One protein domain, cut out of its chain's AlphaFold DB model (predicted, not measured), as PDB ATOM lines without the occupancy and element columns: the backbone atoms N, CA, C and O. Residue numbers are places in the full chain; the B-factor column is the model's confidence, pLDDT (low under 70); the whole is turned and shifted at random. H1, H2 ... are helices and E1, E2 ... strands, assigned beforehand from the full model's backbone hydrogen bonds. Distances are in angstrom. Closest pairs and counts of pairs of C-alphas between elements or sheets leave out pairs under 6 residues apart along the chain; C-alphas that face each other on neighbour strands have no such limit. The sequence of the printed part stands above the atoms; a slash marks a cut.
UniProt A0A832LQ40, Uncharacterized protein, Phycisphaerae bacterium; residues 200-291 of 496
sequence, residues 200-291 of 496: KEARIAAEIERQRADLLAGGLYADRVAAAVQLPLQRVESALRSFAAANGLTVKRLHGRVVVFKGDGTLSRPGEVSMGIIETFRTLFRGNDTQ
ATOM      1  N   LYS A 200     145.241 127.097 115.947       96.88
ATOM      2  CA  LYS A 200     145.337 126.193 117.101       96.88
ATOM      3  C   LYS A 200     145.744 126.957 118.358       96.88
ATOM      4  O   LYS A 200     145.162 126.747 119.420       96.88
ATOM      5  N   GLU A 201     146.720 127.856 118.251       96.19
ATOM      6  CA  GLU A 201     147.137 128.724 119.355       96.19
ATOM      7  C   GLU A 201     146.030 129.697 119.775       96.19
ATOM      8  O   GLU A 201     145.750 129.814 120.969       96.19
ATOM      9  N   ALA A 202     145.348 130.335 118.820       96.56
ATOM     10  CA  ALA A 202     144.217 131.220 119.091       96.56
ATOM     11  C   ALA A 202     143.077 130.481 119.805       96.56
ATOM     12  O   ALA A 202     142.469 131.012 120.735       96.56
ATOM     13  N   ARG A 203     142.825 129.227 119.426       96.50
ATOM     14  CA  ARG A 203     141.827 128.364 120.056       96.50
ATOM     15  C   ARG A 203     142.212 127.980 121.486       96.50
ATOM     16  O   ARG A 203     141.364 128.025 122.375       96.50
ATOM     17  N   ILE A 204     143.489 127.679 121.733       97.62
ATOM     18  CA  ILE A 204     144.003 127.475 123.097       97.62
ATOM     19  C   ILE A 204     143.840 128.756 123.924       97.62
ATOM     20  O   ILE A 204     143.348 128.693 125.047       97.62
ATOM     21  N   ALA A 205     144.202 129.917 123.373       96.88
ATOM     22  CA  ALA A 205     144.068 131.201 124.056       96.88
ATOM     23  C   ALA A 205     142.604 131.527 124.404       96.88
ATOM     24  O   ALA A 205     142.323 131.956 125.522       96.88
ATOM     25  N   ALA A 206     141.667 131.261 123.488       97.06
ATOM     26  CA  ALA A 206     140.237 131.435 123.730       97.06
ATOM     27  C   ALA A 206     139.726 130.534 124.866       97.06
ATOM     28  O   ALA A 206     138.961 130.991 125.716       97.06
ATOM     29  N   GLU A 207     140.173 129.276 124.927       97.56
ATOM     30  CA  GLU A 207     139.789 128.366 126.011       97.56
ATOM     31  C   GLU A 207     140.413 128.766 127.356       97.56
ATOM     32  O   GLU A 207     139.747 128.686 128.389       97.56
ATOM     33  N   ILE A 208     141.661 129.250 127.357       96.44
ATOM     34  CA  ILE A 208     142.306 129.799 128.558       96.44
ATOM     35  C   ILE A 208     141.505 130.991 129.095       96.44
ATOM     36  O   ILE A 208     141.235 131.051 130.296       96.44
ATOM     37  N   GLU A 209     141.086 131.913 128.224       96.12
ATOM     38  CA  GLU A 209     140.285 133.073 128.630       96.12
ATOM     39  C   GLU A 209     138.897 132.650 129.132       96.12
ATOM     40  O   GLU A 209     138.415 133.173 130.138       96.12
ATOM     41  N   ARG A 210     138.279 131.633 128.513       96.50
ATOM     42  CA  ARG A 210     137.017 131.049 128.994       96.50
ATOM     43  C   ARG A 210     137.153 130.470 130.405       96.50
ATOM     44  O   ARG A 210     136.249 130.626 131.221       96.50
ATOM     45  N   GLN A 211     138.284 129.831 130.705       96.19
ATOM     46  CA  GLN A 211     138.589 129.245 132.016       96.19
ATOM     47  C   GLN A 211     139.306 130.223 132.964       96.19
ATOM     48  O   GLN A 211     139.871 129.822 133.984       96.19
ATOM     49  N   ARG A 212     139.264 131.533 132.690       93.94
ATOM     50  CA  ARG A 212     139.935 132.540 133.524       93.94
ATOM     51  C   ARG A 212     139.399 132.616 134.953       93.94
ATOM     52  O   ARG A 212     140.146 132.970 135.863       93.94
ATOM     53  N   ALA A 213     138.136 132.257 135.180       90.19
ATOM     54  CA  ALA A 213     137.588 132.146 136.531       90.19
ATOM     55  C   ALA A 213     138.306 131.055 137.355       90.19
ATOM     56  O   ALA A 213     138.611 131.268 138.528       90.19
ATOM     57  N   ASP A 214     138.676 129.936 136.726       86.88
ATOM     58  CA  ASP A 214     139.368 128.820 137.384       86.88
ATOM     59  C   ASP A 214     140.810 129.197 137.774       86.88
ATOM     60  O   ASP A 214     141.304 128.786 138.829       86.88
ATOM     61  N   LEU A 215     141.462 130.072 136.990       89.75
ATOM     62  CA  LEU A 215     142.762 130.664 137.347       89.75
ATOM     63  C   LEU A 215     142.715 131.432 138.677       89.75
ATOM     64  O   LEU A 215     143.721 131.466 139.387       89.75
ATOM     65  N   LEU A 216     141.577 132.047 139.018       83.44
ATOM     66  CA  LEU A 216     141.395 132.758 140.288       83.44
ATOM     67  C   LEU A 216     141.104 131.801 141.454       83.44
ATOM     68  O   LEU A 216     141.480 132.104 142.583       83.44
ATOM     69  N   ALA A 217     140.449 130.667 141.193       78.75
ATOM     70  CA  ALA A 217     139.982 129.750 142.232       78.75
ATOM     71  C   ALA A 217     141.015 128.684 142.643       78.75
ATOM     72  O   ALA A 217     141.090 128.331 143.822       78.75
ATOM     73  N   GLY A 218     141.799 128.154 141.701       76.94
ATOM     74  CA  GLY A 218     142.658 126.995 141.978       76.94
ATOM     75  C   GLY A 218     143.713 126.668 140.923       76.94
ATOM     76  O   GLY A 218     144.389 125.650 141.046       76.94
ATOM     77  N   GLY A 219     143.881 127.520 139.911       90.50
ATOM     78  CA  GLY A 219     144.846 127.320 138.833       90.50
ATOM     79  C   GLY A 219     144.279 126.548 137.640       90.50
ATOM     80  O   GLY A 219     143.247 125.885 137.720       90.50
ATOM     81  N   LEU A 220     144.962 126.668 136.503       95.62
ATOM     82  CA  LEU A 220     144.540 126.107 135.221       95.62
ATOM     83  C   LEU A 220     145.412 124.911 134.841       95.62
ATOM     84  O   LEU A 220     146.632 125.039 134.708       95.62
ATOM     85  N   TYR A 221     144.780 123.756 134.653       95.56
ATOM     86  CA  TYR A 221     145.453 122.495 134.344       95.56
ATOM     87  C   TYR A 221     145.619 122.310 132.838       95.56
ATOM     88  O   TYR A 221     144.634 122.341 132.097       95.56
ATOM     89  N   ALA A 222     146.846 122.019 132.397       96.81
ATOM     90  CA  ALA A 222     147.136 121.750 130.989       96.81
ATOM     91  C   ALA A 222     146.307 120.586 130.428       96.81
ATOM     92  O   ALA A 222     145.780 120.704 129.327       96.81
ATOM     93  N   ASP A 223     146.108 119.517 131.206       96.31
ATOM     94  CA  ASP A 223     145.312 118.354 130.792       96.31
ATOM     95  C   ASP A 223     143.844 118.719 130.528       96.31
ATOM     96  O   ASP A 223     143.243 118.234 129.572       96.31
ATOM     97  N   ARG A 224     143.269 119.609 131.349       95.50
ATOM     98  CA  ARG A 224     141.871 120.043 131.212       95.50
ATOM     99  C   ARG A 224     141.683 120.913 129.974       95.50
ATOM    100  O   ARG A 224     140.722 120.719 129.235       95.50
ATOM    101  N   VAL A 225     142.620 121.827 129.722       97.38
ATOM    102  CA  VAL A 225     142.628 122.650 128.503       97.38
ATOM    103  C   VAL A 225     142.871 121.775 127.269       97.38
ATOM    104  O   VAL A 225     142.172 121.919 126.272       97.38
ATOM    105  N   ALA A 226     143.794 120.812 127.335       97.25
ATOM    106  CA  ALA A 226     144.068 119.888 126.236       97.25
ATOM    107  C   ALA A 226     142.866 119.001 125.900       97.25
ATOM    108  O   ALA A 226     142.550 118.842 124.723       97.25
ATOM    109  N   ALA A 227     142.155 118.487 126.907       95.88
ATOM    110  CA  ALA A 227     140.922 117.732 126.705       95.88
ATOM    111  C   ALA A 227     139.803 118.599 126.104       95.88
ATOM    112  O   ALA A 227     139.101 118.149 125.201       95.88
ATOM    113  N   ALA A 228     139.662 119.848 126.565       96.44
ATOM    114  CA  ALA A 228     138.652 120.775 126.059       96.44
ATOM    115  C   ALA A 228     138.909 121.189 124.602       96.44
ATOM    116  O   ALA A 228     137.971 121.245 123.813       96.44
ATOM    117  N   VAL A 229     140.169 121.445 124.236       97.06
ATOM    118  CA  VAL A 229     140.549 121.887 122.883       97.06
ATOM    119  C   VAL A 229     140.832 120.708 121.937       97.06
ATOM    120  O   VAL A 229     140.849 120.876 120.719       97.06
ATOM    121  N   GLN A 230     141.015 119.501 122.476       96.12
ATOM    122  CA  GLN A 230     141.404 118.295 121.737       96.12
ATOM    123  C   GLN A 230     142.706 118.489 120.944       96.12
ATOM    124  O   GLN A 230     142.807 118.130 119.773       96.12
ATOM    125  N   LEU A 231     143.709 119.093 121.585       96.12
ATOM    126  CA  LEU A 231     145.046 119.297 121.020       96.12
ATOM    127  C   LEU A 231     146.112 118.548 121.832       96.12
ATOM    128  O   LEU A 231     145.913 118.298 123.024       96.12
ATOM    129  N   PRO A 232     147.274 118.225 121.226       95.38
ATOM    130  CA  PRO A 232     148.364 117.565 121.936       95.38
ATOM    131  C   PRO A 232     148.813 118.346 123.177       95.38
ATOM    132  O   PRO A 232     149.083 119.549 123.104       95.38
ATOM    133  N   LEU A 233     148.974 117.639 124.302       96.44
ATOM    134  CA  LEU A 233     149.328 118.228 125.600       96.44
ATOM    135  C   LEU A 233     150.588 119.104 125.527       96.44
ATOM    136  O   LEU A 233     150.616 120.186 126.099       96.44
ATOM    137  N   GLN A 234     151.606 118.684 124.771       96.38
ATOM    138  CA  GLN A 234     152.857 119.439 124.619       96.38
ATOM    139  C   GLN A 234     152.636 120.846 124.047       96.38
ATOM    140  O   GLN A 234     153.262 121.807 124.498       96.38
ATOM    141  N   ARG A 235     151.720 120.982 123.081       96.44
ATOM    142  CA  ARG A 235     151.396 122.270 122.464       96.44
ATOM    143  C   ARG A 235     150.665 123.169 123.458       96.44
ATOM    144  O   ARG A 235     151.050 124.325 123.624       96.44
ATOM    145  N   VAL A 236     149.693 122.608 124.176       97.88
ATOM    146  CA  VAL A 236     148.940 123.307 125.228       97.88
ATOM    147  C   VAL A 236     149.850 123.745 126.375       97.88
ATOM    148  O   VAL A 236     149.751 124.881 126.824       97.88
ATOM    149  N   GLU A 237     150.797 122.905 126.808       97.31
ATOM    150  CA  GLU A 237     151.801 123.287 127.806       97.31
ATOM    151  C   GLU A 237     152.650 124.474 127.337       97.31
ATOM    152  O   GLU A 237     152.925 125.375 128.129       97.31
ATOM    153  N   SER A 238     153.076 124.488 126.068       96.94
ATOM    154  CA  SER A 238     153.863 125.601 125.523       96.94
ATOM    155  C   SER A 238     153.051 126.899 125.487       96.94
ATOM    156  O   SER A 238     153.529 127.930 125.959       96.94
ATOM    157  N   ALA A 239     151.788 126.826 125.051       96.81
ATOM    158  CA  ALA A 239     150.881 127.964 124.990       96.81
ATOM    159  C   ALA A 239     150.554 128.500 126.392       96.81
ATOM    160  O   ALA A 239     150.595 129.707 126.614       96.81
ATOM    161  N   LEU A 240     150.325 127.616 127.369       96.88
ATOM    162  CA  LEU A 240     150.123 127.993 128.769       96.88
ATOM    163  C   LEU A 240     151.359 128.660 129.379       96.88
ATOM    164  O   LEU A 240     151.211 129.607 130.146       96.88
ATOM    165  N   ARG A 241     152.574 128.212 129.034       96.69
ATOM    166  CA  ARG A 241     153.816 128.871 129.477       96.69
ATOM    167  C   ARG A 241     153.966 130.262 128.875       96.69
ATOM    168  O   ARG A 241     154.285 131.189 129.615       96.69
ATOM    169  N   SER A 242     153.701 130.416 127.580       95.88
ATOM    170  CA  SER A 242     153.714 131.721 126.910       95.88
ATOM    171  C   SER A 242     152.661 132.663 127.499       95.88
ATOM    172  O   SER A 242     152.969 133.807 127.831       95.88
ATOM    173  N   PHE A 243     151.440 132.165 127.722       95.75
ATOM    174  CA  PHE A 243     150.357 132.914 128.357       95.75
ATOM    175  C   PHE A 243     150.712 133.330 129.789       95.75
ATOM    176  O   PHE A 243     150.482 134.473 130.182       95.75
ATOM    177  N   ALA A 244     151.307 132.423 130.565       95.00
ATOM    178  CA  ALA A 244     151.719 132.707 131.928       95.00
ATOM    179  C   ALA A 244     152.827 133.764 131.986       95.00
ATOM    180  O   ALA A 244     152.721 134.712 132.760       95.00
ATOM    181  N   ALA A 245     153.836 133.658 131.115       94.75
ATOM    182  CA  ALA A 245     154.906 134.644 131.008       94.75
ATOM    183  C   ALA A 245     154.373 136.044 130.650       94.75
ATOM    184  O   ALA A 245     154.822 137.030 131.230       94.75
ATOM    185  N   ALA A 246     153.388 136.132 129.751       95.25
ATOM    186  CA  ALA A 246     152.781 137.400 129.343       95.25
ATOM    187  C   ALA A 246     151.924 138.056 130.443       95.25
ATOM    188  O   ALA A 246     151.853 139.279 130.519       95.25
ATOM    189  N   ASN A 247     151.288 137.256 131.304       94.25
ATOM    190  CA  ASN A 247     150.354 137.731 132.333       94.25
ATOM    191  C   ASN A 247     150.950 137.751 133.753       94.25
ATOM    192  O   ASN A 247     150.222 137.983 134.718       94.25
ATOM    193  N   GLY A 248     152.253 137.482 133.903       91.56
ATOM    194  CA  GLY A 248     152.906 137.394 135.212       91.56
ATOM    195  C   GLY A 248     152.390 136.240 136.080       91.56
ATOM    196  O   GLY A 248     152.394 136.342 137.302       91.56
ATOM    197  N   LEU A 249     151.913 135.158 135.460       92.88
ATOM    198  CA  LEU A 249     151.457 133.951 136.146       92.88
ATOM    199  C   LEU A 249     152.629 132.977 136.329       92.88
ATOM    200  O   LEU A 249     153.570 132.940 135.534       92.88
ATOM    201  N   THR A 250     152.544 132.135 137.354       91.25
ATOM    202  CA  THR A 250     153.567 131.129 137.647       91.25
ATOM    203  C   THR A 250     153.138 129.781 137.093       91.25
ATOM    204  O   THR A 250     152.037 129.309 137.369       91.25
ATOM    205  N   VAL A 251     154.026 129.121 136.350       94.62
ATOM    206  CA  VAL A 251     153.815 127.744 135.889       94.62
ATOM    207  C   VAL A 251     154.571 126.789 136.800       94.62
ATOM    208  O   VAL A 251     155.788 126.901 136.937       94.62
ATOM    209  N   LYS A 252     153.872 125.824 137.394       93.06
ATOM    210  CA  LYS A 252     154.483 124.749 138.184       93.06
ATOM    211  C   LYS A 252     154.053 123.388 137.655       93.06
ATOM    212  O   LYS A 252     152.973 123.234 137.092       93.06
ATOM    213  N   ARG A 253     154.911 122.383 137.840       93.62
ATOM    214  CA  ARG A 253     154.573 120.987 137.552       93.62
ATOM    215  C   ARG A 253     154.179 120.299 138.856       93.62
ATOM    216  O   ARG A 253     155.050 119.934 139.638       93.62
ATOM    217  N   LEU A 254     152.881 120.130 139.082       87.69
ATOM    218  CA  LEU A 254     152.344 119.420 140.241       87.69
ATOM    219  C   LEU A 254     151.980 117.995 139.832       87.69
ATOM    220  O   LEU A 254     151.221 117.790 138.888       87.69
ATOM    221  N   HIS A 255     152.552 116.999 140.511       82.44
ATOM    222  CA  HIS A 255     152.297 115.577 140.235       82.44
ATOM    223  C   HIS A 255     152.476 115.176 138.755       82.44
ATOM    224  O   HIS A 255     151.732 114.357 138.223       82.44
ATOM    225  N   GLY A 256     153.455 115.774 138.069       87.38
ATOM    226  CA  GLY A 256     153.718 115.523 136.646       87.38
ATOM    227  C   GLY A 256     152.854 116.335 135.675       87.38
ATOM    228  O   GLY A 256     153.165 116.355 134.488       87.38
ATOM    229  N   ARG A 257     151.844 117.062 136.163       91.94
ATOM    230  CA  ARG A 257     150.942 117.897 135.360       91.94
ATOM    231  C   ARG A 257     151.343 119.360 135.434       91.94
ATOM    232  O   ARG A 257     151.724 119.849 136.495       91.94
ATOM    233  N   VAL A 258     151.276 120.064 134.310       94.69
ATOM    234  CA  VAL A 258     151.544 121.504 134.263       94.69
ATOM    235  C   VAL A 258     150.301 122.268 134.711       94.69
ATOM    236  O   VAL A 258     149.217 122.077 134.158       94.69
ATOM    237  N   VAL A 259     150.474 123.128 135.713       94.81
ATOM    238  CA  VAL A 259     149.420 123.968 136.282       94.81
ATOM    239  C   VAL A 259     149.887 125.418 136.294       94.81
ATOM    240  O   VAL A 259     151.022 125.715 136.685       94.81
ATOM    241  N   VAL A 260     149.018 126.316 135.838       94.88
ATOM    242  CA  VAL A 260     149.255 127.762 135.847       94.88
ATOM    243  C   VAL A 260     148.518 128.384 137.026       94.88
ATOM    244  O   VAL A 260     147.314 128.190 137.173       94.88
ATOM    245  N   PHE A 261     149.233 129.154 137.843       91.62
ATOM    246  CA  PHE A 261     148.712 129.835 139.026       91.62
ATOM    247  C   PHE A 261     148.870 131.343 138.912       91.62
ATOM    248  O   PHE A 261     149.870 131.842 138.391       91.62
ATOM    249  N   LYS A 262     147.930 132.080 139.505       88.81
ATOM    250  CA  LYS A 262     148.124 133.495 139.808       88.81
ATOM    251  C   LYS A 262     149.090 133.618 140.989       88.81
ATOM    252  O   LYS A 262     148.687 133.479 142.139       88.81
ATOM    253  N   GLY A 263     150.373 133.792 140.691       71.50
ATOM    254  CA  GLY A 263     151.410 134.036 141.688       71.50
ATOM    255  C   GLY A 263     151.874 135.483 141.619       71.50
ATOM    256  O   GLY A 263     152.175 135.975 140.537       71.50
ATOM    257  N   ASP A 264     151.981 136.153 142.763       59.78
ATOM    258  CA  ASP A 264     152.505 137.517 142.838       59.78
ATOM    259  C   ASP A 264     154.038 137.487 142.736       59.78
ATOM    260  O   ASP A 264     154.732 137.652 143.738       59.78
ATOM    261  N   GLY A 265     154.555 137.198 141.530       50.56
ATOM    262  CA  GLY A 265     155.885 137.541 140.987       50.56
ATOM    263  C   GLY A 265     157.142 137.179 141.786       50.56
ATOM    264  O   GLY A 265     158.260 137.429 141.341       50.56
ATOM    265  N   THR A 266     157.000 136.590 142.958       52.28
ATOM    266  CA  THR A 266     158.079 136.316 143.880       52.28
ATOM    267  C   THR A 266     157.956 134.849 144.218       52.28
ATOM    268  O   THR A 266     157.102 134.449 145.000       52.28
ATOM    269  N   LEU A 267     158.785 134.020 143.584       53.78
ATOM    270  CA  LEU A 267     159.720 133.144 144.292       53.78
ATOM    271  C   LEU A 267     160.148 131.917 143.480       53.78
ATOM    272  O   LEU A 267     159.425 131.371 142.652       53.78
ATOM    273  N   SER A 268     161.328 131.462 143.902       47.88
ATOM    274  CA  SER A 268     161.841 130.095 143.844       47.88
ATOM    275  C   SER A 268     162.497 129.669 142.535       47.88
ATOM    276  O   SER A 268     161.872 129.245 141.566       47.88
ATOM    277  N   ARG A 269     163.835 129.728 142.571       50.19
ATOM    278  CA  ARG A 269     164.735 129.047 141.638       50.19
ATOM    279  C   ARG A 269     164.452 127.534 141.663       50.19
ATOM    280  O   ARG A 269     164.352 126.963 142.749       50.19
ATOM    281  N   PRO A 270     164.389 126.866 140.500       42.53
ATOM    282  CA  PRO A 270     164.250 125.417 140.430       42.53
ATOM    283  C   PRO A 270     165.547 124.767 140.932       42.53
ATOM    284  O   PRO A 270     166.596 124.915 140.309       42.53
ATOM    285  N   GLY A 271     165.488 124.092 142.081       47.06
ATOM    286  CA  GLY A 271     166.643 123.409 142.676       47.06
ATOM    287  C   GLY A 271     166.571 123.193 144.188       47.06
ATOM    288  O   GLY A 271     167.394 122.462 144.729       47.06
ATOM    289  N   GLU A 272     165.602 123.794 144.879       45.31
ATOM    290  CA  GLU A 272     165.432 123.585 146.316       45.31
ATOM    291  C   GLU A 272     164.690 122.264 146.566       45.31
ATOM    292  O   GLU A 272     163.588 122.040 146.063       45.31
ATOM    293  N   VAL A 273     165.362 121.352 147.274       46.19
ATOM    294  CA  VAL A 273     164.862 120.030 147.670       46.19
ATOM    295  C   VAL A 273     163.483 120.198 148.301       46.19
ATOM    296  O   VAL A 273     163.317 121.043 149.177       46.19
ATOM    297  N   SER A 274     162.504 119.413 147.840       44.06
ATOM    298  CA  SER A 274     161.136 119.380 148.365       44.06
ATOM    299  C   SER A 274     161.159 119.120 149.872       44.06
ATOM    300  O   SER A 274     161.127 117.969 150.304       44.06
ATOM    301  N   MET A 275     161.216 120.186 150.669       56.34
ATOM    302  CA  MET A 275     160.960 120.113 152.098       56.34
ATOM    303  C   MET A 275     159.558 119.535 152.297       56.34
ATOM    304  O   MET A 275     158.631 119.835 151.535       56.34
ATOM    305  N   GLY A 276     159.416 118.657 153.290       60.47
ATOM    306  CA  GLY A 276     158.110 118.124 153.660       60.47
ATOM    307  C   GLY A 276     157.159 119.282 153.951       60.47
ATOM    308  O   GLY A 276     157.581 120.301 154.493       60.47
ATOM    309  N   ILE A 277     155.880 119.134 153.601       58.03
ATOM    310  CA  ILE A 277     154.851 120.180 153.750       58.03
ATOM    311  C   ILE A 277     154.930 120.846 155.140       58.03
ATOM    312  O   ILE A 277     154.872 122.067 155.239       58.03
ATOM    313  N   ILE A 278     155.195 120.070 156.195       58.34
ATOM    314  CA  ILE A 278     155.379 120.530 157.582       58.34
ATOM    315  C   ILE A 278     156.545 121.516 157.746       58.34
ATOM    316  O   ILE A 278     156.418 122.519 158.449       58.34
ATOM    317  N   GLU A 279     157.695 121.251 157.131       65.19
ATOM    318  CA  GLU A 279     158.860 122.137 157.207       65.19
ATOM    319  C   GLU A 279     158.608 123.427 156.435       65.19
ATOM    320  O   GLU A 279     158.951 124.509 156.917       65.19
ATOM    321  N   THR A 280     157.910 123.338 155.305       64.81
ATOM    322  CA  THR A 280     157.462 124.498 154.528       64.81
ATOM    323  C   THR A 280     156.470 125.344 155.329       64.81
ATOM    324  O   THR A 280     156.628 126.558 155.418       64.81
ATOM    325  N   PHE A 281     155.499 124.728 156.012       62.44
ATOM    326  CA  PHE A 281     154.574 125.431 156.907       62.44
ATOM    327  C   PHE A 281     155.315 126.074 158.083       62.44
ATOM    328  O   PHE A 281     155.175 127.268 158.342       62.44
ATOM    329  N   ARG A 282     156.180 125.330 158.773       67.81
ATOM    330  CA  ARG A 282     156.921 125.850 159.930       67.81
ATOM    331  C   ARG A 282     157.860 126.999 159.548       67.81
ATOM    332  O   ARG A 282     158.030 127.931 160.332       67.81
ATOM    333  N   THR A 283     158.458 126.960 158.359       69.06
ATOM    334  CA  THR A 283     159.313 128.042 157.843       69.06
ATOM    335  C   THR A 283     158.494 129.245 157.379       69.06
ATOM    336  O   THR A 283     158.833 130.374 157.736       69.06
ATOM    337  N   LEU A 284     157.370 129.033 156.688       63.47
ATOM    338  CA  LEU A 284     156.464 130.103 156.253       63.47
ATOM    339  C   LEU A 284     155.824 130.840 157.430       63.47
ATOM    340  O   LEU A 284     155.722 132.067 157.404       63.47
ATOM    341  N   PHE A 285     155.427 130.132 158.489       66.31
ATOM    342  CA  PHE A 285     154.772 130.742 159.647       66.31
ATOM    343  C   PHE A 285     155.711 131.522 160.571       66.31
ATOM    344  O   PHE A 285     155.229 132.356 161.334       66.31
ATOM    345  N   ARG A 286     157.034 131.356 160.437       72.38
ATOM    346  CA  ARG A 286     158.030 132.186 161.135       72.38
ATOM    347  C   ARG A 286     158.224 133.573 160.509       72.38
ATOM    348  O   ARG A 286     158.750 134.458 161.175       72.38
ATOM    349  N   GLY A 287     157.803 133.773 159.258       71.62
ATOM    350  CA  GLY A 287     157.828 135.075 158.586       71.62
ATOM    351  C   GLY A 287     156.476 135.798 158.640       71.62
ATOM    352  O   GLY A 287     155.419 135.172 158.546       71.62
ATOM    353  N   ASN A 288     156.502 137.133 158.716       73.00
ATOM    354  CA  ASN A 288     155.309 137.993 158.598       73.00
ATOM    355  C   ASN A 288     154.838 138.196 157.142       73.00
ATOM    356  O   ASN A 288     154.042 139.089 156.865       73.00
ATOM    357  N   ASP A 289     155.312 137.381 156.198       83.94
ATOM    358  CA  ASP A 289     154.933 137.501 154.791       83.94
ATOM    359  C   ASP A 289     153.592 136.795 154.530       83.94
ATOM    360  O   ASP A 289     153.523 135.594 154.251       83.94
ATOM    361  N   THR A 290     152.499 137.543 154.680       81.12
ATOM    362  CA  THR A 290     151.132 137.047 154.476       81.12
ATOM    363  C   THR A 290     150.867 136.629 153.032       81.12
ATOM    364  O   THR A 290     150.121 135.676 152.819       81.12
ATOM    365  N   GLN A 291     151.506 137.260 152.038       76.94
ATOM    366  CA  GLN A 291     151.295 136.902 150.630       76.94
ATOM    367  C   GLN A 291     151.884 135.529 150.313       76.94
ATOM    368  O   GLN A 291     151.219 134.709 149.682       76.94
TER     369      GLN A 291
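Overview. This is residues 200 to 291 of the 496 residues of an uncharacterized protein of Phycisphaerae bacterium (UniProt A0A832LQ40). Three crossed helices, H1, H3 and H4, and the hairpin of strands E1 and E2, which packs on H3 and H4, make one body, with the short H2 near E2. From this body a long link leads away to a lone helix, H5; residues 268 to 274, 276 to 282 and 284 to 290 stick out. The printed part has 92 residues, with five named helices and two named strands in the order H1, H2, H3, H4, E1, E2, H5; the sheet, E1 - E2, is antiparallel and the class is mostly helix. The whole is only just loose, close to compact, with a radius of gyration of the C-alphas of 14.9 A and spans of 46 by 22 by 20 A.

Arrangement. Begin with the hairpin of E1, residues 250 to 254, and E2, residues 257 to 261: N 252 and O 259 are within hydrogen-bond range at 2.9 A, as are N 261 and O 250 at 2.8 A. Next look at H4, residues 233 to 247, whose closest C-alphas to E2 are those of Glu 237 and Val 258, 6.7 A. H3, residues 222 to 229, touches H4, about perpendicular at 74 degrees, closest at the C-alphas of Ala 226 and Leu 233, 5.6 A. H1, residues 200 to 210, touches H4 at a steep tilt of 60 degrees, closest at the C-alphas of Ile 204 and Val 236, 6.8 A. The closest C-alphas of H2, residues 212 to 217, and E2 are those of Leu 215 and Phe 261, 6.2 A. H5, residues 277 to 285, is apart from H4. In H1, H3, H4 and H5 every O i to N i+4 pair is within hydrogen-bond range; in H2 1 of 2 is.

Along the chain. Find C-alpha 233 at (149.328, 118.228, 125.600); from there H4 runs 20.7 A. H1 starts at C-alpha 200, (145.337, 126.193, 117.101), and runs 15.3 A. H5 ends at C-alpha 285, (154.772, 130.742, 159.647), after 12.1 A.

Size, cuts and confidence. The C-alphas farthest apart are those of Lys 200 and Arg 286, 46.2 A. The printed part has no cut, and the link from E2 to H5, 15 residues, is long. Look in the B-factor column at residues 264 to 285, where pLDDT is under 70.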